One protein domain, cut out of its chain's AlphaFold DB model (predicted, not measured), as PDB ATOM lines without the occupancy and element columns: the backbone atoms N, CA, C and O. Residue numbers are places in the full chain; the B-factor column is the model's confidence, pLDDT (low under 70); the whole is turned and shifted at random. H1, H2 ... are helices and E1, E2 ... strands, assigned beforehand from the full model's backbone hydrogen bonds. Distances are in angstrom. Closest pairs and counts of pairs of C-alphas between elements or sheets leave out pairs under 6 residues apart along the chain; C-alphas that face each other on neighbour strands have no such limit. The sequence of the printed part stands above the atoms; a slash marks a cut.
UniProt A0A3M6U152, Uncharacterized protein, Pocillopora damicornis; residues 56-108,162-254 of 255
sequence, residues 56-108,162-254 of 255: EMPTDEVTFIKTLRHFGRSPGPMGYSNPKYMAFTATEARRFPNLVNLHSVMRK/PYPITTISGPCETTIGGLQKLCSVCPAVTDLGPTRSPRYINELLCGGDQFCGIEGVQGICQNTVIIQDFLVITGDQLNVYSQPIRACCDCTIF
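What this domain is: This is residues 56 to 108 and 162 to 254 of the 255 residues of an uncharacterized protein of Pocillopora damicornis (UniProt A0A3M6U152). Two strongly twisted sheets lie partly face to face as a long sandwich, E1 E2 E3 E4 and E5 E6 E7, and the long hairpin of E6 and E7 makes the longest axis. H1 lies across E6 and E7 near one end of this hairpin, E5 pairs with E6 near the other end, and the short H2 and H3 lie by the four-stranded sheet. The printed part has 146 residues with three named helices followed by seven named strands, a mixed class. The first sheet is branched and antiparallel; the second is antiparallel in the order E5 E6 E7. The whole is compact, with a radius of gyration of the C-alphas of 16.8 A, and elongated, spanning 55 by 33 by 30 A.

How they stand to each other: H1, residues 61 to 70, is on the sheet of E5, residues 211 to 214, E6, residues 217 to 234, and E7, residues 237 to 254. Its height over the sheet is 9.4 A, and it runs across the strands, at 79 degrees to E6 on the local plane. Its closest C-alphas to E7 are Leu 68 and Val 240, 7.5 A apart. H2, residues 90 to 93, only grazes the sheet of E1, residues 165 to 168, E2, residues 173 to 176, E3, residues 179 to 191, and E4, residues 200 to 207; the C-alphas of Ala 93 and Tyr 200 are its closest to E4, 6.2 A apart. H3, residues 99 to 103, stands at this sheet's level, 0.7 A in height. E1 and E2 lie on one side of E3, E4 on the other side. N 167 and O 189 of E1 and E3, 2.9 A, N 173 and O 185 of E2 and E3, 2.8 A, and N 186 and O 205 of E3 and E4, 2.8 A, are within hydrogen-bond range. So are N 219 and O 212 of E5 and E6, 2.7 A, and N 230 and O 241 of E6 and E7, 2.8 A. E2 E3 E4 and E5 E6 E7 are meanders, each strand the antiparallel neighbour of the one before. Between the sheets, the closest C-alphas of E4 and E7 are Glu 203 and Arg 246, 5.2 A apart. In H1 and H3 every O i to N i+4 pair is within hydrogen-bond range; H2 is too short for one.

Where its parts are: H1 begins at C-alpha 61 (-25.998, -33.144, 49.709) and is 14.1 A long. E3 is 30.5 A long and bends by 85 degrees at residue 182; E4 is 20.6 A. E6 is 46.6 A, and E7, 45.2 A, ends at C-alpha 254 (-14.543, 4.411, 33.624).

The domain as a whole: The C-alphas of Gly 216 and Asp 236, the farthest apart, are 56.1 A apart. Residues 109 to 161 are not printed; C-alphas 108 and 162 are 40.7 A apart across the cut. The link H1 to H2 is long. The pLDDT is under 70 at residues 103 to 108, 175 to 180 and 208 to 209.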
ATOM      1  N   GLU A  56     -17.561 -42.918  43.341       81.25
ATOM      2  CA  GLU A  56     -18.820 -42.484  42.786       81.25
ATOM      3  C   GLU A  56     -18.967 -41.008  43.125       81.25
ATOM      4  O   GLU A  56     -18.738 -40.569  44.257       81.25
ATOM      5  N   MET A  57     -19.286 -40.217  42.104       90.88
ATOM      6  CA  MET A  57     -19.530 -38.796  42.279       90.88
ATOM      7  C   MET A  57     -20.688 -38.621  43.267       90.88
ATOM      8  O   MET A  57     -21.750 -39.193  43.021       90.88
ATOM      9  N   PRO A  58     -20.547 -37.829  44.344       92.94
ATOM     10  CA  PRO A  58     -21.658 -37.606  45.259       92.94
ATOM     11  C   PRO A  58     -22.875 -37.045  44.521       92.94
ATOM     12  O   PRO A  58     -22.788 -36.003  43.870       92.94
ATOM     13  N   THR A  59     -24.004 -37.742  44.618       93.44
ATOM     14  CA  THR A  59     -25.269 -37.372  43.958       93.44
ATOM     15  C   THR A  59     -26.285 -36.765  44.922       93.44
ATOM     16  O   THR A  59     -27.408 -36.464  44.523       93.44
ATOM     17  N   ASP A  60     -25.889 -36.551  46.175       95.12
ATOM     18  CA  ASP A  60     -26.710 -35.959  47.220       95.12
ATOM     19  C   ASP A  60     -25.885 -35.048  48.141       95.12
ATOM     20  O   ASP A  60     -24.661 -35.174  48.271       95.12
ATOM     21  N   GLU A  61     -26.588 -34.139  48.815       95.62
ATOM     22  CA  GLU A  61     -25.998 -33.144  49.709       95.62
ATOM     23  C   GLU A  61     -25.251 -33.768  50.893       95.62
ATOM     24  O   GLU A  61     -24.174 -33.296  51.262       95.62
ATOM     25  N   VAL A  62     -25.779 -34.838  51.488       95.69
ATOM     26  CA  VAL A  62     -25.208 -35.432  52.704       95.69
ATOM     27  C   VAL A  62     -23.852 -36.053  52.393       95.69
ATOM     28  O   VAL A  62     -22.867 -35.780  53.090       95.69
ATOM     29  N   THR A  63     -23.780 -36.843  51.323       95.19
ATOM     30  CA  THR A  63     -22.536 -37.463  50.859       95.19
ATOM     31  C   THR A  63     -21.538 -36.403  50.413       95.19
ATOM     32  O   THR A  63     -20.374 -36.459  50.808       95.19
ATOM     33  N   PHE A  64     -21.981 -35.384  49.673       96.06
ATOM     34  CA  PHE A  64     -21.125 -34.283  49.232       96.06
ATOM     35  C   PHE A  64     -20.464 -33.540  50.402       96.06
ATOM     36  O   PHE A  64     -19.240 -33.385  50.434       96.06
ATOM     37  N   ILE A  65     -21.250 -33.144  51.409       96.00
ATOM     38  CA  ILE A  65     -20.748 -32.449  52.603       96.00
ATOM     39  C   ILE A  65     -19.766 -33.334  53.371       96.00
ATOM     40  O   ILE A  65     -18.708 -32.868  53.806       96.00
ATOM     41  N   LYS A  66     -20.104 -34.617  53.554       95.62
ATOM     42  CA  LYS A  66     -19.234 -35.579  54.239       95.62
ATOM     43  C   LYS A  66     -17.892 -35.711  53.519       95.62
ATOM     44  O   LYS A  66     -16.855 -35.704  54.180       95.62
ATOM     45  N   THR A  67     -17.909 -35.763  52.191       94.69
ATOM     46  CA  THR A  67     -16.702 -35.841  51.365       94.69
ATOM     47  C   THR A  67     -15.859 -34.574  51.480       94.69
ATOM     48  O   THR A  67     -14.673 -34.674  51.776       94.69
ATOM     49  N   LEU A  68     -16.441 -33.376  51.359       95.12
ATOM     50  CA  LEU A  68     -15.686 -32.126  51.539       95.12
ATOM     51  C   LEU A  68     -15.026 -32.028  52.922       95.12
ATOM     52  O   LEU A  68     -13.869 -31.620  53.031       95.12
ATOM     53  N   ARG A  69     -15.727 -32.456  53.979       95.19
ATOM     54  CA  ARG A  69     -15.152 -32.529  55.332       95.19
ATOM     55  C   ARG A  69     -14.021 -33.547  55.429       95.19
ATOM     56  O   ARG A  69     -13.040 -33.279  56.114       95.19
ATOM     57  N   HIS A  70     -14.133 -34.683  54.744       94.12
ATOM     58  CA  HIS A  70     -13.062 -35.677  54.677       94.12
ATOM     59  C   HIS A  70     -11.799 -35.114  54.008       94.12
ATOM     60  O   HIS A  70     -10.696 -35.372  54.475       94.12
ATOM     61  N   PHE A  71     -11.959 -34.254  52.998       93.94
ATOM     62  CA  PHE A  71     -10.868 -33.472  52.402       93.94
ATOM     63  C   PHE A  71     -10.385 -32.292  53.272       93.94
ATOM     64  O   PHE A  71      -9.557 -31.502  52.820       93.94
ATOM     65  N   GLY A  72     -10.899 -32.129  54.496       94.75
ATOM     66  CA  GLY A  72     -10.513 -31.047  55.405       94.75
ATOM     67  C   GLY A  72     -10.981 -29.656  54.967       94.75
ATOM     68  O   GLY A  72     -10.404 -28.659  55.395       94.75
ATOM     69  N   ARG A  73     -12.000 -29.558  54.102       94.12
ATOM     70  CA  ARG A  73     -12.502 -28.272  53.598       94.12
ATOM     71  C   ARG A  73     -13.485 -27.628  54.572       94.12
ATOM     72  O   ARG A  73     -14.414 -28.274  55.071       94.12
ATOM     73  N   SER A  74     -13.295 -26.335  54.819       92.56
ATOM     74  CA  SER A  74     -14.255 -25.475  55.516       92.56
ATOM     75  C   SER A  74     -15.410 -25.084  54.585       92.56
ATOM     76  O   SER A  74     -15.227 -25.075  53.369       92.56
ATOM     77  N   PRO A  75     -16.595 -24.738  55.119       89.62
ATOM     78  CA  PRO A  75     -17.682 -24.216  54.298       89.62
ATOM     79  C   PRO A  75     -17.256 -22.925  53.581       89.62
ATOM     80  O   PRO A  75     -16.578 -22.078  54.165       89.62
ATOM     81  N   GLY A  76     -17.669 -22.790  52.322       89.62
ATOM     82  CA  GLY A  76     -17.447 -21.597  51.511       89.62
ATOM     83  C   GLY A  76     -18.434 -20.465  51.830       89.62
ATOM     84  O   GLY A  76     -19.236 -20.571  52.763       89.62
ATOM     85  N   PRO A  77     -18.433 -19.381  51.033       87.06
ATOM     86  CA  PRO A  77     -19.328 -18.233  51.221       87.06
ATOM     87  C   PRO A  77     -20.818 -18.589  51.111       87.06
ATOM     88  O   PRO A  77     -21.659 -17.872  51.650       87.06
ATOM     89  N   MET A  78     -21.161 -19.697  50.446       87.69
ATOM     90  CA  MET A  78     -22.532 -20.212  50.373       87.69
ATOM     91  C   MET A  78     -22.815 -21.333  51.389       87.69
ATOM     92  O   MET A  78     -23.857 -21.977  51.302       87.69
ATOM     93  N   GLY A  79     -21.916 -21.584  52.345       91.19
ATOM     94  CA  GLY A  79     -21.926 -22.795  53.166       91.19
ATOM     95  C   GLY A  79     -21.232 -23.959  52.454       91.19
ATOM     96  O   GLY A  79     -20.427 -23.751  51.549       91.19
ATOM     97  N   TYR A  80     -21.515 -25.199  52.859       90.56
ATOM     98  CA  TYR A  80     -21.064 -26.357  52.077       90.56
ATOM     99  C   TYR A  80     -21.906 -26.536  50.812       90.56
ATOM    100  O   TYR A  80     -21.357 -26.730  49.739       90.56
ATOM    101  N   SER A  81     -23.226 -26.437  50.943       93.50
ATOM    102  CA  SER A  81     -24.197 -26.557  49.860       93.50
ATOM    103  C   SER A  81     -25.273 -25.492  50.052       93.50
ATOM    104  O   SER A  81     -25.616 -25.149  51.185       93.50
ATOM    105  N   ASN A  82     -25.798 -24.958  48.949       93.88
ATOM    106  CA  ASN A  82     -26.922 -24.033  48.973       93.88
ATOM    107  C   ASN A  82     -27.925 -24.409  47.874       93.88
ATOM    108  O   ASN A  82     -27.627 -24.196  46.697       93.88
ATOM    109  N   PRO A  83     -29.132 -24.889  48.223       94.38
ATOM    110  CA  PRO A  83     -30.105 -25.380  47.245       94.38
ATOM    111  C   PRO A  83     -30.655 -24.288  46.314       94.38
ATOM    112  O   PRO A  83     -31.299 -24.591  45.315       94.38
ATOM    113  N   LYS A  84     -30.407 -23.001  46.606       93.44
ATOM    114  CA  LYS A  84     -30.731 -21.904  45.681       93.44
ATOM    115  C   LYS A  84     -29.755 -21.819  44.509       93.44
ATOM    116  O   LYS A  84     -30.152 -21.324  43.459       93.44
ATOM    117  N   TYR A  85     -28.515 -22.270  44.700       95.06
ATOM    118  CA  TYR A  85     -27.417 -22.152  43.736       95.06
ATOM    119  C   TYR A  85     -26.940 -23.496  43.191       95.06
ATOM    120  O   TYR A  85     -26.269 -23.519  42.167       95.06
ATOM    121  N   MET A  86     -27.246 -24.603  43.866       96.81
ATOM    122  CA  MET A  86     -26.641 -25.906  43.604       96.81
ATOM    123  C   MET A  86     -27.694 -27.006  43.590       96.81
ATOM    124  O   MET A  86     -28.585 -27.029  44.437       96.81
ATOM    125  N   ALA A  87     -27.563 -27.929  42.642       97.81
ATOM    126  CA  ALA A  87     -28.385 -29.124  42.544       97.81
ATOM    127  C   ALA A  87     -27.534 -30.305  42.074       97.81
ATOM    128  O   ALA A  87     -26.672 -30.178  41.199       97.81
ATOM    129  N   PHE A  88     -27.792 -31.476  42.640       97.06
ATOM    130  CA  PHE A  88     -27.083 -32.705  42.304       97.06
ATOM    131  C   PHE A  88     -27.738 -33.408  41.117       97.06
ATOM    132  O   PHE A  88     -27.062 -34.012  40.283       97.06
ATOM    133  N   THR A  89     -29.059 -33.270  40.995       96.25
ATOM    134  CA  THR A  89     -29.859 -33.919  39.955       96.25
ATOM    135  C   THR A  89     -30.556 -32.914  39.041       96.25
ATOM    136  O   THR A  89     -30.876 -31.791  39.427       96.25
ATOM    137  N   ALA A  90     -30.874 -33.338  37.811       95.00
ATOM    138  CA  ALA A  90     -31.644 -32.508  36.877       95.00
ATOM    139  C   ALA A  90     -33.041 -32.173  37.428       95.00
ATOM    140  O   ALA A  90     -33.605 -31.121  37.139       95.00
ATOM    141  N   THR A  91     -33.617 -33.079  38.219       96.31
ATOM    142  CA  THR A  91     -34.916 -32.888  38.870       96.31
ATOM    143  C   THR A  91     -34.878 -31.816  39.949       96.31
ATOM    144  O   THR A  91     -35.830 -31.045  40.050       96.31
ATOM    145  N   GLU A  92     -33.794 -31.734  40.721       97.00
ATOM    146  CA  GLU A  92     -33.563 -30.628  41.654       97.00
ATOM    147  C   GLU A  92     -33.334 -29.319  40.902       97.00
ATOM    148  O   GLU A  92     -33.967 -28.319  41.228       97.00
ATOM    149  N   ALA A  93     -32.520 -29.338  39.842       96.56
ATOM    150  CA  ALA A  93     -32.207 -28.144  39.058       96.56
ATOM    151  C   ALA A  93     -33.455 -27.498  38.426       96.56
ATOM    152  O   ALA A  93     -33.568 -26.279  38.357       96.56
ATOM    153  N   ARG A  94     -34.454 -28.296  38.026       94.62
ATOM    154  CA  ARG A  94     -35.751 -27.782  37.536       94.62
ATOM    155  C   ARG A  94     -36.543 -26.996  38.585       94.62
ATOM    156  O   ARG A  94     -37.469 -26.281  38.221       94.62
ATOM    157  N   ARG A  95     -36.225 -27.161  39.872       95.19
ATOM    158  CA  ARG A  95     -36.857 -26.443  40.989       95.19
ATOM    159  C   ARG A  95     -36.056 -25.218  41.416       95.19
ATOM    160  O   ARG A  95     -36.400 -24.607  42.428       95.19
ATOM    161  N   PHE A  96     -34.996 -24.869  40.687       95.38
ATOM    162  CA  PHE A  96     -34.231 -23.678  40.993       95.38
ATOM    163  C   PHE A  96     -35.127 -22.438  40.998       95.38
ATOM    164  O   PHE A  96     -35.932 -22.245  40.083       95.38
ATOM    165  N   PRO A  97     -35.004 -21.584  42.025       91.94
ATOM    166  CA  PRO A  97     -35.716 -20.325  42.026       91.94
ATOM    167  C   PRO A  97     -35.108 -19.389  40.979       91.94
ATOM    168  O   PRO A  97     -33.902 -19.418  40.726       91.94
ATOM    169  N   ASN A  98     -35.926 -18.497  40.421       88.31
ATOM    170  CA  ASN A  98     -35.410 -17.414  39.594       88.31
ATOM    171  C   ASN A  98     -34.589 -16.454  40.476       88.31
ATOM    172  O   ASN A  98     -35.144 -15.737  41.315       88.31
ATOM    173  N   LEU A  99     -33.264 -16.454  40.294       86.50
ATOM    174  CA  LEU A  99     -32.341 -15.645  41.091       86.50
ATOM    175  C   LEU A  99     -32.550 -14.140  40.895       86.50
ATOM    176  O   LEU A  99     -32.355 -13.386  41.847       86.50
ATOM    177  N   VAL A 100     -33.022 -13.700  39.726       81.81
ATOM    178  CA  VAL A 100     -33.337 -12.286  39.467       81.81
ATOM    179  C   VAL A 100     -34.399 -11.786  40.458       81.81
ATOM    180  O   VAL A 100     -34.220 -10.748  41.099       81.81
ATOM    181  N   ASN A 101     -35.425 -12.606  40.709       74.56
ATOM    182  CA  ASN A 101     -36.509 -12.325  41.657       74.56
ATOM    183  C   ASN A 101     -36.135 -12.523  43.131       74.56
ATOM    184  O   ASN A 101     -36.873 -12.092  44.011       74.56
ATOM    185  N   LEU A 102     -35.034 -13.209  43.434       70.44
ATOM    186  CA  LEU A 102     -34.558 -13.362  44.812       70.44
ATOM    187  C   LEU A 102     -33.630 -12.218  45.213       70.44
ATOM    188  O   LEU A 102     -33.726 -11.700  46.327       70.44
ATOM    189  N   HIS A 103     -32.745 -11.803  44.306       63.38
ATOM    190  CA  HIS A 103     -31.832 -10.688  44.539       63.38
ATOM    191  C   HIS A 103     -32.541  -9.321  44.531       63.38
ATOM    192  O   HIS A 103     -31.983  -8.347  45.035       63.38
ATOM    193  N   SER A 104     -33.793  -9.249  44.062       51.84
ATOM    194  CA  SER A 104     -34.675  -8.074  44.157       51.84
ATOM    195  C   SER A 104     -35.121  -7.712  45.567       51.84
ATOM    196  O   SER A 104     -35.556  -6.585  45.798       51.84
ATOM    197  N   VAL A 105     -34.954  -8.617  46.533       48.03
ATOM    198  CA  VAL A 105     -35.315  -8.381  47.940       48.03
ATOM    199  C   VAL A 105     -34.169  -7.716  48.725       48.03
ATOM    200  O   VAL A 105     -34.277  -7.497  49.933       48.03
ATOM    201  N   MET A 106     -33.062  -7.337  48.072       39.75
ATOM    202  CA  MET A 106     -31.988  -6.587  48.731       39.75
ATOM    203  C   MET A 106     -32.458  -5.169  49.086       39.75
ATOM    204  O   MET A 106     -32.448  -4.246  48.275       39.75
ATOM    205  N   ARG A 107     -32.896  -5.021  50.344       33.81
ATOM    206  CA  ARG A 107     -33.233  -3.758  51.011       33.81
ATOM    207  C   ARG A 107     -32.171  -2.703  50.707       33.81
ATOM    208  O   ARG A 107     -30.989  -2.935  50.939       33.81
ATOM    209  N   LYS A 108     -32.629  -1.518  50.289       33.44
ATOM    210  CA  LYS A 108     -31.861  -0.266  50.252       33.44
ATOM    211  C   LYS A 108     -31.005  -0.175  51.522       33.44
ATOM    212  O   LYS A 108     -31.550   0.032  52.608       33.44
ATOM    213  N   PRO A 162     -19.909 -31.792  25.684       83.44
ATOM    214  CA  PRO A 162     -20.178 -30.366  25.453       83.44
ATOM    215  C   PRO A 162     -20.293 -29.545  26.753       83.44
ATOM    216  O   PRO A 162     -20.921 -28.493  26.763       83.44
ATOM    217  N   TYR A 163     -19.747 -30.038  27.868       85.00
ATOM    218  CA  TYR A 163     -19.861 -29.412  29.178       85.00
ATOM    219  C   TYR A 163     -18.702 -28.446  29.451       85.00
ATOM    220  O   TYR A 163     -17.558 -28.753  29.113       85.00
ATOM    221  N   PRO A 164     -18.952 -27.342  30.173       91.75
ATOM    222  CA  PRO A 164     -20.237 -26.948  30.759       91.75
ATOM    223  C   PRO A 164     -21.242 -26.413  29.721       91.75
ATOM    224  O   PRO A 164     -20.852 -25.741  28.774       91.75
ATOM    225  N   ILE A 165     -22.538 -26.679  29.927       94.00
ATOM    226  CA  ILE A 165     -23.628 -26.104  29.118       94.00
ATOM    227  C   ILE A 165     -24.414 -25.131  29.985       94.00
ATOM    228  O   ILE A 165     -25.060 -25.552  30.943       94.00
ATOM    229  N   THR A 166     -24.420 -23.856  29.610       94.00
ATOM    230  CA  THR A 166     -25.245 -22.825  30.246       94.00
ATOM    231  C   THR A 166     -26.491 -22.553  29.408       94.00
ATOM    232  O   THR A 166     -26.411 -22.377  28.196       94.00
ATOM    233  N   THR A 167     -27.664 -22.513  30.036       93.44
ATOM    234  CA  THR A 167     -28.936 -22.200  29.370       93.44
ATOM    235  C   THR A 167     -29.686 -21.126  30.145       93.44
ATOM    236  O   THR A 167     -29.850 -21.233  31.360       93.44
ATOM    237  N   ILE A 168     -30.163 -20.098  29.438       92.00
ATOM    238  CA  ILE A 168     -31.034 -19.067  30.008       92.00
ATOM    239  C   ILE A 168     -32.347 -19.728  30.443       92.00
ATOM    240  O   ILE A 168     -33.020 -20.375  29.642       92.00
ATOM    241  N   SER A 169     -32.694 -19.590  31.721       88.56
ATOM    242  CA  SER A 169     -33.836 -20.273  32.342       88.56
ATOM    243  C   SER A 169     -35.099 -19.411  32.425       88.56
ATOM    244  O   SER A 169     -36.151 -19.900  32.835       88.56
ATOM    245  N   GLY A 170     -35.023 -18.143  32.015       86.94
ATOM    246  CA  GLY A 170     -36.129 -17.188  32.057       86.94
ATOM    247  C   GLY A 170     -35.790 -15.858  31.375       86.94
ATOM    248  O   GLY A 170     -34.697 -15.712  30.831       86.94
ATOM    249  N   PRO A 171     -36.715 -14.884  31.375       85.69
ATOM    250  CA  PRO A 171     -36.475 -13.582  30.762       85.69
ATOM    251  C   PRO A 171     -35.365 -12.821  31.493       85.69
ATOM    252  O   PRO A 171     -35.204 -12.946  32.707       85.69
ATOM    253  N   CYS A 172     -34.620 -12.013  30.744       86.44
ATOM    254  CA  CYS A 172     -33.678 -11.064  31.321       86.44
ATOM    255  C   CYS A 172     -34.424  -9.832  31.835       86.44
ATOM    256  O   CYS A 172     -35.357  -9.358  31.185       86.44
ATOM    257  N   GLU A 173     -33.987  -9.291  32.966       82.69
ATOM    258  CA  GLU A 173     -34.572  -8.094  33.561       82.69
ATOM    259  C   GLU A 173     -33.523  -6.993  33.720       82.69
ATOM    260  O   GLU A 173     -32.390  -7.225  34.144       82.69
ATOM    261  N   THR A 174     -33.930  -5.764  33.416       72.62
ATOM    262  CA  THR A 174     -33.174  -4.531  33.689       72.62
ATOM    263  C   THR A 174     -33.634  -3.852  34.980       72.62
ATOM    264  O   THR A 174     -33.090  -2.829  35.386       72.62
ATOM    265  N   THR A 175     -34.628  -4.423  35.657       61.38
ATOM    266  CA  THR A 175     -35.192  -3.914  36.907       61.38
ATOM    267  C   THR A 175     -35.232  -5.029  37.932       61.38
ATOM    268  O   THR A 175     -35.889  -6.033  37.710       61.38
ATOM    269  N   ILE A 176     -34.573  -4.847  39.073       61.19
ATOM    270  CA  ILE A 176     -34.541  -5.838  40.153       61.19
ATOM    271  C   ILE A 176     -35.118  -5.159  41.400       61.19
ATOM    272  O   ILE A 176     -34.501  -4.265  41.974       61.19
ATOM    273  N   GLY A 177     -36.341  -5.530  41.791       55.59
ATOM    274  CA  GLY A 177     -37.003  -4.985  42.991       55.59
ATOM    275  C   GLY A 177     -37.534  -3.561  42.828       55.59
ATOM    276  O   GLY A 177     -37.568  -2.802  43.793       55.59
ATOM    277  N   GLY A 178     -37.906  -3.176  41.602       57.03
ATOM    278  CA  GLY A 178     -38.379  -1.825  41.273       57.03
ATOM    279  C   GLY A 178     -37.266  -0.783  41.115       57.03
ATOM    280  O   GLY A 178     -37.558   0.375  40.830       57.03
ATOM    281  N   LEU A 179     -35.998  -1.178  41.270       60.66
ATOM    282  CA  LEU A 179     -34.838  -0.342  40.974       60.66
ATOM    283  C   LEU A 179     -34.305  -0.679  39.582       60.66
ATOM    284  O   LEU A 179     -34.068  -1.849  39.269       60.66
ATOM    285  N   GLN A 180     -34.103   0.351  38.763       68.50
ATOM    286  CA  GLN A 180     -33.479   0.216  37.452       68.50
ATOM    287  C   GLN A 180     -31.989  -0.083  37.630       68.50
ATOM    288  O   GLN A 180     -31.264   0.672  38.280       68.50
ATOM    289  N   LYS A 181     -31.537  -1.208  37.078       72.62
ATOM    290  CA  LYS A 181     -30.122  -1.546  36.974       72.62
ATOM    291  C   LYS A 181     -29.552  -0.976  35.682       72.62
ATOM    292  O   LYS A 181     -30.240  -0.877  34.673       72.62
ATOM    293  N   LEU A 182     -28.261  -0.653  35.730       79.88
ATOM    294  CA  LEU A 182     -27.498  -0.220  34.558       79.88
ATOM    295  C   LEU A 182     -27.133  -1.391  33.628       79.88
ATOM    296  O   LEU A 182     -26.765  -1.158  32.487       79.88
ATOM    297  N   CYS A 183     -27.238  -2.631  34.119       84.44
ATOM    298  CA  CYS A 183     -26.971  -3.861  33.377       84.44
ATOM    299  C   CYS A 183     -28.200  -4.766  33.387       84.44
ATOM    300  O   CYS A 183     -28.800  -4.980  34.447       84.44
ATOM    301  N   SER A 184     -28.536  -5.333  32.229       86.88
ATOM    302  CA  SER A 184     -29.538  -6.396  32.125       86.88
ATOM    303  C   SER A 184     -29.003  -7.690  32.737       86.88
ATOM    304  O   SER A 184     -27.822  -8.016  32.595       86.88
ATOM    305  N   VAL A 185     -29.864  -8.432  33.431       87.88
ATOM    306  CA  VAL A 185     -29.502  -9.668  34.132       87.88
ATOM    307  C   VAL A 185     -30.449 -10.790  33.728       87.88
ATOM    308  O   VAL A 185     -31.661 -10.665  33.873       87.88
ATOM    309  N   CYS A 186     -29.900 -11.907  33.262       90.12
ATOM    310  CA  CYS A 186     -30.647 -13.092  32.854       90.12
ATOM    311  C   CYS A 186     -30.453 -14.224  33.873       90.12
ATOM    312  O   CYS A 186     -29.306 -14.514  34.228       90.12
ATOM    313  N   PRO A 187     -31.518 -14.910  34.319       92.56
ATOM    314  CA  PRO A 187     -31.367 -16.142  35.076       92.56
ATOM    315  C   PRO A 187     -30.880 -17.259  34.150       92.56
ATOM    316  O   PRO A 187     -31.341 -17.390  33.012       92.56
ATOM    317  N   ALA A 188     -29.945 -18.069  34.633       94.81
ATOM    318  CA  ALA A 188     -29.385 -19.172  33.872       94.81
ATOM    319  C   ALA A 188     -29.095 -20.383  34.756       94.81
ATOM    320  O   ALA A 188     -28.872 -20.277  35.960       94.81
ATOM    321  N   VAL A 189     -29.097 -21.552  34.124       96.88
ATOM    322  CA  VAL A 189     -28.704 -22.814  34.742       96.88
ATOM    323  C   VAL A 189     -27.548 -23.396  33.948       96.88
ATOM    324  O   VAL A 189     -27.627 -23.497  32.723       96.88
ATOM    325  N   THR A 190     -26.496 -23.805  34.649       97.31
ATOM    326  CA  THR A 190     -25.353 -24.503  34.064       97.31
ATOM    327  C   THR A 190     -25.346 -25.966  34.467       97.31
ATOM    328  O   THR A 190     -25.347 -26.283  35.653       97.31
ATOM    329  N   ASP A 191     -25.301 -26.858  33.477       97.31
ATOM    330  CA  ASP A 191     -24.930 -28.264  33.653       97.31
ATOM    331  C   ASP A 191     -23.407 -28.383  33.527       97.31
ATOM    332  O   ASP A 191     -22.835 -28.166  32.456       97.31
ATOM    333  N   LEU A 192     -22.741 -28.715  34.631       96.12
ATOM    334  CA  LEU A 192     -21.296 -28.904  34.685       96.12
ATOM    335  C   LEU A 192     -20.841 -30.262  34.137       96.12
ATOM    336  O   LEU A 192     -19.639 -30.453  33.931       96.12
ATOM    337  N   GLY A 193     -21.772 -31.189  33.911       94.06
ATOM    338  CA  GLY A 193     -21.503 -32.538  33.441       94.06
ATOM    339  C   GLY A 193     -21.415 -33.591  34.554       94.06
ATOM    340  O   GLY A 193     -21.388 -33.280  35.743       94.06
ATOM    341  N   PRO A 194     -21.379 -34.880  34.178       92.50
ATOM    342  CA  PRO A 194     -21.486 -36.000  35.118       92.50
ATOM    343  C   PRO A 194     -20.247 -36.211  35.998       92.50
ATOM    344  O   PRO A 194     -20.315 -36.944  36.978       92.50
ATOM    345  N   THR A 195     -19.111 -35.598  35.658       93.25
ATOM    346  CA  THR A 195     -17.843 -35.745  36.388       93.25
ATOM    347  C   THR A 195     -17.665 -34.710  37.494       93.25
ATOM    348  O   THR A 195     -16.568 -34.603  38.039       93.25
ATOM    349  N   ARG A 196     -18.713 -33.954  37.843       95.31
ATOM    350  CA  ARG A 196     -18.678 -32.913  38.874       95.31
ATOM    351  C   ARG A 196     -19.871 -33.008  39.822       95.31
ATOM    352  O   ARG A 196     -20.954 -33.434  39.422       95.31
ATOM    353  N   SER A 197     -19.668 -32.574  41.064       96.62
ATOM    354  CA  SER A 197     -20.713 -32.471  42.085       96.62
ATOM    355  C   SER A 197     -20.551 -31.195  42.914       96.62
ATOM    356  O   SER A 197     -19.429 -30.910  43.345       96.62
ATOM    357  N   PRO A 198     -21.640 -30.444  43.170       97.31
ATOM    358  CA  PRO A 198     -22.965 -30.574  42.554       97.31
ATOM    359  C   PRO A 198     -22.908 -30.397  41.028       97.31
ATOM    360  O   PRO A 198     -22.079 -29.649  40.512       97.31
ATOM    361  N   ARG A 199     -23.754 -31.116  40.281       97.00
ATOM    362  CA  ARG A 199     -23.698 -31.125  38.809       97.00
ATOM    363  C   ARG A 199     -24.290 -29.864  38.186       97.00
ATOM    364  O   ARG A 199     -23.812 -29.413  37.150       97.00
ATOM    365  N   TYR A 200     -25.342 -29.318  38.782       98.19
ATOM    366  CA  TYR A 200     -26.066 -28.180  38.233       98.19
ATOM    367  C   TYR A 200     -25.886 -26.954  39.116       98.19
ATOM    368  O   TYR A 200     -25.974 -27.043  40.343       98.19
ATOM    369  N   ILE A 201     -25.686 -25.808  38.475       97.62
ATOM    370  CA  ILE A 201     -25.539 -24.511  39.130       97.62
ATOM    371  C   ILE A 201     -26.631 -23.572  38.638       97.62
ATOM    372  O   ILE A 201     -26.891 -23.496  37.440       97.62
ATOM    373  N   ASN A 202     -27.246 -22.847  39.565       96.62
ATOM    374  CA  ASN A 202     -28.132 -21.725  39.282       96.62
ATOM    375  C   ASN A 202     -27.328 -20.427  39.366       96.62
ATOM    376  O   ASN A 202     -26.624 -20.196  40.352       96.62
ATOM    377  N   GLU A 203     -27.423 -19.583  38.353       94.25
ATOM    378  CA  GLU A 203     -26.560 -18.415  38.214       94.25
ATOM    379  C   GLU A 203     -27.228 -17.279  37.431       94.25
ATOM    380  O   GLU A 203     -28.341 -17.403  36.917       94.25
ATOM    381  N   LEU A 204     -26.539 -16.141  37.373       91.81
ATOM    382  CA  LEU A 204     -26.966 -14.938  36.673       91.81
ATOM    383  C   LEU A 204     -25.965 -14.569  35.576       91.81
ATOM    384  O   LEU A 204     -24.764 -14.510  35.827       91.81
ATOM    385  N   LEU A 205     -26.456 -14.277  34.374       91.31
ATOM    386  CA  LEU A 205     -25.662 -13.784  33.246       91.31
ATOM    387  C   LEU A 205     -25.958 -12.309  32.993       91.31
ATOM    388  O   LEU A 205     -27.096 -11.877  33.167       91.31
ATOM    389  N   CYS A 206     -24.961 -11.549  32.543       89.00
ATOM    390  CA  CYS A 206     -25.203 -10.184  32.083       89.00
ATOM    391  C   CYS A 206     -25.738 -10.247  30.655       89.00
ATOM    392  O   CYS A 206     -25.133 -10.877  29.791       89.00
ATOM    393  N   GLY A 207     -26.926  -9.689  30.439       76.56
ATOM    394  CA  GLY A 207     -27.651  -9.790  29.176       76.56
ATOM    395  C   GLY A 207     -27.421  -8.594  28.259       76.56
ATOM    396  O   GLY A 207     -27.282  -7.480  28.747       76.56
ATOM    397  N   GLY A 208     -27.486  -8.841  26.945       64.56
ATOM    398  CA  GLY A 208     -27.817  -7.878  25.881       64.56
ATOM    399  C   GLY A 208     -26.820  -6.749  25.619       64.56
ATOM    400  O   GLY A 208     -26.281  -6.658  24.520       64.56
ATOM    401  N   ASP A 209     -26.565  -5.920  26.623       65.44
ATOM    402  CA  ASP A 209     -25.803  -4.689  26.506       65.44
ATOM    403  C   ASP A 209     -24.484  -4.832  27.265       65.44
ATOM    404  O   ASP A 209     -24.443  -4.983  28.486       65.44
ATOM    405  N   GLN A 210     -23.376  -4.799  26.522       71.38
ATOM    406  CA  GLN A 210     -22.037  -4.759  27.115       71.38
ATOM    407  C   GLN A 210     -21.782  -3.432  27.833       71.38
ATOM    408  O   GLN A 210     -20.986  -3.383  28.768       71.38
ATOM    409  N   PHE A 211     -22.458  -2.370  27.399       79.25
ATOM    410  CA  PHE A 211     -22.276  -1.024  27.908       79.25
ATOM    411  C   PHE A 211     -23.338  -0.678  28.937       79.25
ATOM    412  O   PHE A 211     -24.516  -0.995  28.790       79.25
ATOM    413  N   CYS A 212     -22.903   0.033  29.962       84.69
ATOM    414  CA  CYS A 212     -23.747   0.574  31.007       84.69
ATOM    415  C   CYS A 212     -23.279   1.985  31.334       84.69
ATOM    416  O   CYS A 212     -22.138   2.345  31.066       84.69
ATOM    417  N   GLY A 213     -24.149   2.813  31.896       75.75
ATOM    418  CA  GLY A 213     -23.770   4.184  32.198       75.75
ATOM    419  C   GLY A 213     -24.962   5.104  32.351       75.75
ATOM    420  O   GLY A 213     -26.111   4.718  32.135       75.75
ATOM    421  N   ILE A 214     -24.654   6.329  32.738       76.19
ATOM    422  CA  ILE A 214     -25.582   7.455  32.772       76.19
ATOM    423  C   ILE A 214     -25.015   8.552  31.870       76.19
ATOM    424  O   ILE A 214     -23.880   8.457  31.407       76.19
ATOM    425  N   GLU A 215     -25.793   9.586  31.578       75.25
ATOM    426  CA  GLU A 215     -25.333  10.671  30.710       75.25
ATOM    427  C   GLU A 215     -23.992  11.254  31.203       75.25
ATOM    428  O   GLU A 215     -23.854  11.637  32.364       75.25
ATOM    429  N   GLY A 216     -22.982  11.258  30.326       73.38
ATOM    430  CA  GLY A 216     -21.625  11.730  30.625       73.38
ATOM    431  C   GLY A 216     -20.671  10.704  31.251       73.38
ATOM    432  O   GLY A 216     -19.500  11.026  31.415       73.38
ATOM    433  N   VAL A 217     -21.126   9.490  31.580       77.75
ATOM    434  CA  VAL A 217     -20.304   8.465  32.246       77.75
ATOM    435  C   VAL A 217     -20.601   7.078  31.671       77.75
ATOM    436  O   VAL A 217     -21.723   6.584  31.775       77.75
ATOM    437  N   GLN A 218     -19.587   6.430  31.094       83.50
ATOM    438  CA  GLN A 218     -19.711   5.105  30.482       83.50
ATOM    439  C   GLN A 218     -19.021   4.023  31.318       83.50
ATOM    440  O   GLN A 218     -18.108   4.270  32.103       83.50
ATOM    441  N   GLY A 219     -19.473   2.793  31.138       86.56
ATOM    442  CA  GLY A 219     -18.984   1.624  31.834       86.56
ATOM    443  C   GLY A 219     -19.310   0.342  31.084       86.56
ATOM    444  O   GLY A 219     -19.967   0.352  30.040       86.56
ATOM    445  N   ILE A 220     -18.829  -0.770  31.630       87.44
ATOM    446  CA  ILE A 220     -19.010  -2.107  31.063       87.44
ATOM    447  C   ILE A 220     -19.686  -3.013  32.086       87.44
ATOM    448  O   ILE A 220     -19.284  -3.059  33.253       87.44
ATOM    449  N   CYS A 221     -20.693  -3.759  31.638       87.12
ATOM    450  CA  CYS A 221     -21.346  -4.784  32.437       87.12
ATOM    451  C   CYS A 221     -20.445  -6.005  32.591       87.12
ATOM    452  O   CYS A 221     -20.017  -6.604  31.604       87.12
ATOM    453  N   GLN A 222     -20.187  -6.405  33.833       87.88
ATOM    454  CA  GLN A 222     -19.374  -7.574  34.146       87.88
ATOM    455  C   GLN A 222     -20.066  -8.486  35.150       87.88
ATOM    456  O   GLN A 222     -20.761  -8.037  36.062       87.88
ATOM    457  N   ASN A 223     -19.840  -9.790  34.992       87.88
ATOM    458  CA  ASN A 223     -20.302 -10.777  35.950       87.88
ATOM    459  C   ASN A 223     -19.446 -10.746  37.216       87.88
ATOM    460  O   ASN A 223     -18.229 -10.948  37.186       87.88
ATOM    461  N   THR A 224     -20.124 -10.616  38.346       85.94
ATOM    462  CA  THR A 224     -19.529 -10.810  39.663       85.94
ATOM    463  C   THR A 224     -19.722 -12.258  40.080       85.94
ATOM    464  O   THR A 224     -20.836 -12.796  40.020       85.94
ATOM    465  N   VAL A 225     -18.628 -12.901  40.489       89.00
ATOM    466  CA  VAL A 225     -18.633 -14.316  40.857       89.00
ATOM    467  C   VAL A 225     -18.416 -14.532  42.344       89.00
ATOM    468  O   VAL A 225     -17.708 -13.785  43.021       89.00
ATOM    469  N   ILE A 226     -19.011 -15.613  42.830       89.69
ATOM    470  CA  ILE A 226     -18.754 -16.194  44.139       89.69
ATOM    471  C   ILE A 226     -18.011 -17.509  43.905       89.69
ATOM    472  O   ILE A 226     -18.424 -18.313  43.074       89.69
ATOM    473  N   ILE A 227     -16.909 -17.724  44.619       92.19
ATOM    474  CA  ILE A 227     -16.116 -18.950  44.506       92.19
ATOM    475  C   ILE A 227     -16.588 -19.957  45.553       92.19
ATOM    476  O   ILE A 227     -16.679 -19.622  46.733       92.19
ATOM    477  N   GLN A 228     -16.866 -21.187  45.125       94.19
ATOM    478  CA  GLN A 228     -17.313 -22.274  45.991       94.19
ATOM    479  C   GLN A 228     -16.544 -23.565  45.693       94.19
ATOM    480  O   GLN A 228     -16.279 -23.874  44.535       94.19
ATOM    481  N   ASP A 229     -16.224 -24.349  46.722       96.06
ATOM    482  CA  ASP A 229     -15.559 -25.645  46.552       96.06
ATOM    483  C   ASP A 229     -16.540 -26.737  46.105       96.06
ATOM    484  O   ASP A 229     -17.577 -26.956  46.735       96.06
ATOM    485  N   PHE A 230     -16.198 -27.409  45.006       97.12
ATOM    486  CA  PHE A 230     -16.933 -28.496  44.357       97.12
ATOM    487  C   PHE A 230     -16.033 -29.737  44.248       97.12
ATOM    488  O   PHE A 230     -14.829 -29.689  44.514       97.12
ATOM    489  N   LEU A 231     -16.615 -30.864  43.843       96.88
ATOM    490  CA  LEU A 231     -15.905 -32.117  43.599       96.88
ATOM    491  C   LEU A 231     -15.824 -32.422  42.108       96.88
ATOM    492  O   LEU A 231     -16.782 -32.192  41.371       96.88
ATOM    493  N   VAL A 232     -14.695 -32.976  41.671       95.56
ATOM    494  CA  VAL A 232     -14.464 -33.416  40.293       95.56
ATOM    495  C   VAL A 232     -13.778 -34.775  40.272       95.56
ATOM    496  O   VAL A 232     -12.859 -35.021  41.051       95.56
ATOM    497  N   ILE A 233     -14.199 -35.653  39.361       92.81
ATOM    498  CA  ILE A 233     -13.464 -36.879  39.039       92.81
ATOM    499  C   ILE A 233     -12.526 -36.586  37.874       92.81
ATOM    500  O   ILE A 233     -12.957 -36.143  36.809       92.81
ATOM    501  N   THR A 234     -11.235 -36.833  38.080       88.94
ATOM    502  CA  THR A 234     -10.199 -36.753  37.045       88.94
ATOM    503  C   THR A 234      -9.514 -38.110  36.942       88.94
ATOM    504  O   THR A 234      -8.812 -38.524  37.864       88.94
ATOM    505  N   GLY A 235      -9.738 -38.824  35.835       85.81
ATOM    506  CA  GLY A 235      -9.351 -40.233  35.727       85.81
ATOM    507  C   GLY A 235     -10.098 -41.068  36.768       85.81
ATOM    508  O   GLY A 235     -11.321 -41.007  36.829       85.81
ATOM    509  N   ASP A 236      -9.349 -41.770  37.616       83.88
ATOM    510  CA  ASP A 236      -9.891 -42.576  38.714       83.88
ATOM    511  C   ASP A 236      -9.778 -41.867  40.076       83.88
ATOM    512  O   ASP A 236      -9.822 -42.527  41.102       83.88
ATOM    513  N   GLN A 237      -9.571 -40.544  40.124       88.44
ATOM    514  CA  GLN A 237      -9.381 -39.803  41.378       88.44
ATOM    515  C   GLN A 237     -10.466 -38.753  41.602       88.44
ATOM    516  O   GLN A 237     -10.769 -37.958  40.709       88.44
ATOM    517  N   LEU A 238     -10.997 -38.712  42.825       93.38
ATOM    518  CA  LEU A 238     -11.885 -37.656  43.299       93.38
ATOM    519  C   LEU A 238     -11.066 -36.513  43.905       93.38
ATOM    520  O   LEU A 238     -10.283 -36.729  44.825       93.38
ATOM    521  N   ASN A 239     -11.276 -35.294  43.413       95.00
ATOM    522  CA  ASN A 239     -10.554 -34.099  43.836       95.00
ATOM    523  C   ASN A 239     -11.516 -32.960  44.192       95.00
ATOM    524  O   ASN A 239     -12.629 -32.884  43.674       95.00
ATOM    525  N   VAL A 240     -11.050 -32.042  45.042       95.75
ATOM    526  CA  VAL A 240     -11.730 -30.766  45.310       95.75
ATOM    527  C   VAL A 240     -11.208 -29.711  44.341       95.75
ATOM    528  O   VAL A 240      -9.996 -29.590  44.162       95.75
ATOM    529  N   TYR A 241     -12.105 -28.921  43.760       95.69
ATOM    530  CA  TYR A 241     -11.751 -27.777  42.925       95.69
ATOM    531  C   TYR A 241     -12.644 -26.574  43.239       95.69
ATOM    532  O   TYR A 241     -13.773 -26.731  43.701       95.69
ATOM    533  N   SER A 242     -12.147 -25.369  42.974       95.25
ATOM    534  CA  SER A 242     -12.907 -24.138  43.193       95.25
ATOM    535  C   SER A 242     -13.705 -23.769  41.941       95.25
ATOM    536  O   SER A 242     -13.144 -23.535  40.870       95.25
ATOM    537  N   GLN A 243     -15.023 -23.705  42.087       95.69
ATOM    538  CA  GLN A 243     -15.984 -23.399  41.040       95.69
ATOM    539  C   GLN A 243     -16.474 -21.948  41.177       95.69
ATOM    540  O   GLN A 243     -17.076 -21.600  42.196       95.69
ATOM    541  N   PRO A 244     -16.263 -21.086  40.165       94.69
ATOM    542  CA  PRO A 244     -16.907 -19.781  40.119       94.69
ATOM    543  C   PRO A 244     -18.397 -19.925  39.788       94.69
ATOM    544  O   PRO A 244     -18.770 -20.636  38.854       94.69
ATOM    545  N   ILE A 245     -19.240 -19.219  40.536       93.56
ATOM    546  CA  ILE A 245     -20.688 -19.124  40.335       93.56
ATOM    547  C   ILE A 245     -21.024 -17.663  40.057       93.56
ATOM    548  O   ILE A 245     -20.754 -16.799  40.895       93.56
ATOM    549  N   ARG A 246     -21.609 -17.364  38.892       92.56
ATOM    550  CA  ARG A 246     -22.003 -15.993  38.544       92.56
ATOM    551  C   ARG A 246     -23.243 -15.596  39.341       92.56
ATOM    552  O   ARG A 246     -24.301 -16.202  39.205       92.56
ATOM    553  N   ALA A 247     -23.101 -14.589  40.196       88.56
ATOM    554  CA  ALA A 247     -24.109 -14.232  41.191       88.56
ATOM    555  C   ALA A 247     -24.701 -12.832  40.996       88.56
ATOM    556  O   ALA A 247     -25.756 -12.541  41.549       88.56
ATOM    557  N   CYS A 248     -24.039 -11.950  40.246       85.38
ATOM    558  CA  CYS A 248     -24.546 -10.613  39.940       85.38
ATOM    559  C   CYS A 248     -23.927 -10.078  38.642       85.38
ATOM    560  O   CYS A 248     -22.984 -10.660  38.103       85.38
ATOM    561  N   CYS A 249     -24.465  -8.952  38.185       86.06
ATOM    562  CA  CYS A 249     -23.896  -8.098  37.155       86.06
ATOM    563  C   CYS A 249     -23.694  -6.705  37.724       86.06
ATOM    564  O   CYS A 249     -24.660  -6.105  38.212       86.06
ATOM    565  N   ASP A 250     -22.466  -6.220  37.618       84.69
ATOM    566  CA  ASP A 250     -22.061  -4.899  38.073       84.69
ATOM    567  C   ASP A 250     -21.595  -4.062  36.878       84.69
ATOM    568  O   ASP A 250     -21.064  -4.584  35.897       84.69
ATOM    569  N   CYS A 251     -21.843  -2.755  36.954       84.50
ATOM    570  CA  CYS A 251     -21.391  -1.795  35.957       84.50
ATOM    571  C   CYS A 251     -20.059  -1.202  36.409       84.50
ATOM    572  O   CYS A 251     -20.026  -0.403  37.349       84.50
ATOM    573  N   THR A 252     -18.967  -1.582  35.753       84.62
ATOM    574  CA  THR A 252     -17.654  -0.988  36.010       84.62
ATOM    575  C   THR A 252     -17.544   0.293  35.199       84.62
ATOM    576  O   THR A 252     -17.422   0.247  33.978       84.62
ATOM    577  N   ILE A 253     -17.638   1.427  35.887       81.50
ATOM    578  CA  ILE A 253     -17.574   2.765  35.298       81.50
ATOM    579  C   ILE A 253     -16.116   3.169  35.062       81.50
ATOM    580  O   ILE A 253     -15.272   2.954  35.935       81.50
ATOM    581  N   PHE A 254     -15.839   3.807  33.926       78.62
ATOM    582  CA  PHE A 254     -14.543   4.411  33.624       78.62
ATOM    583  C   PHE A 254     -14.711   5.926  33.398       78.62
ATOM    584  O   PHE A 254     -15.732   6.330  32.835       78.62
TER     585      PHE A 254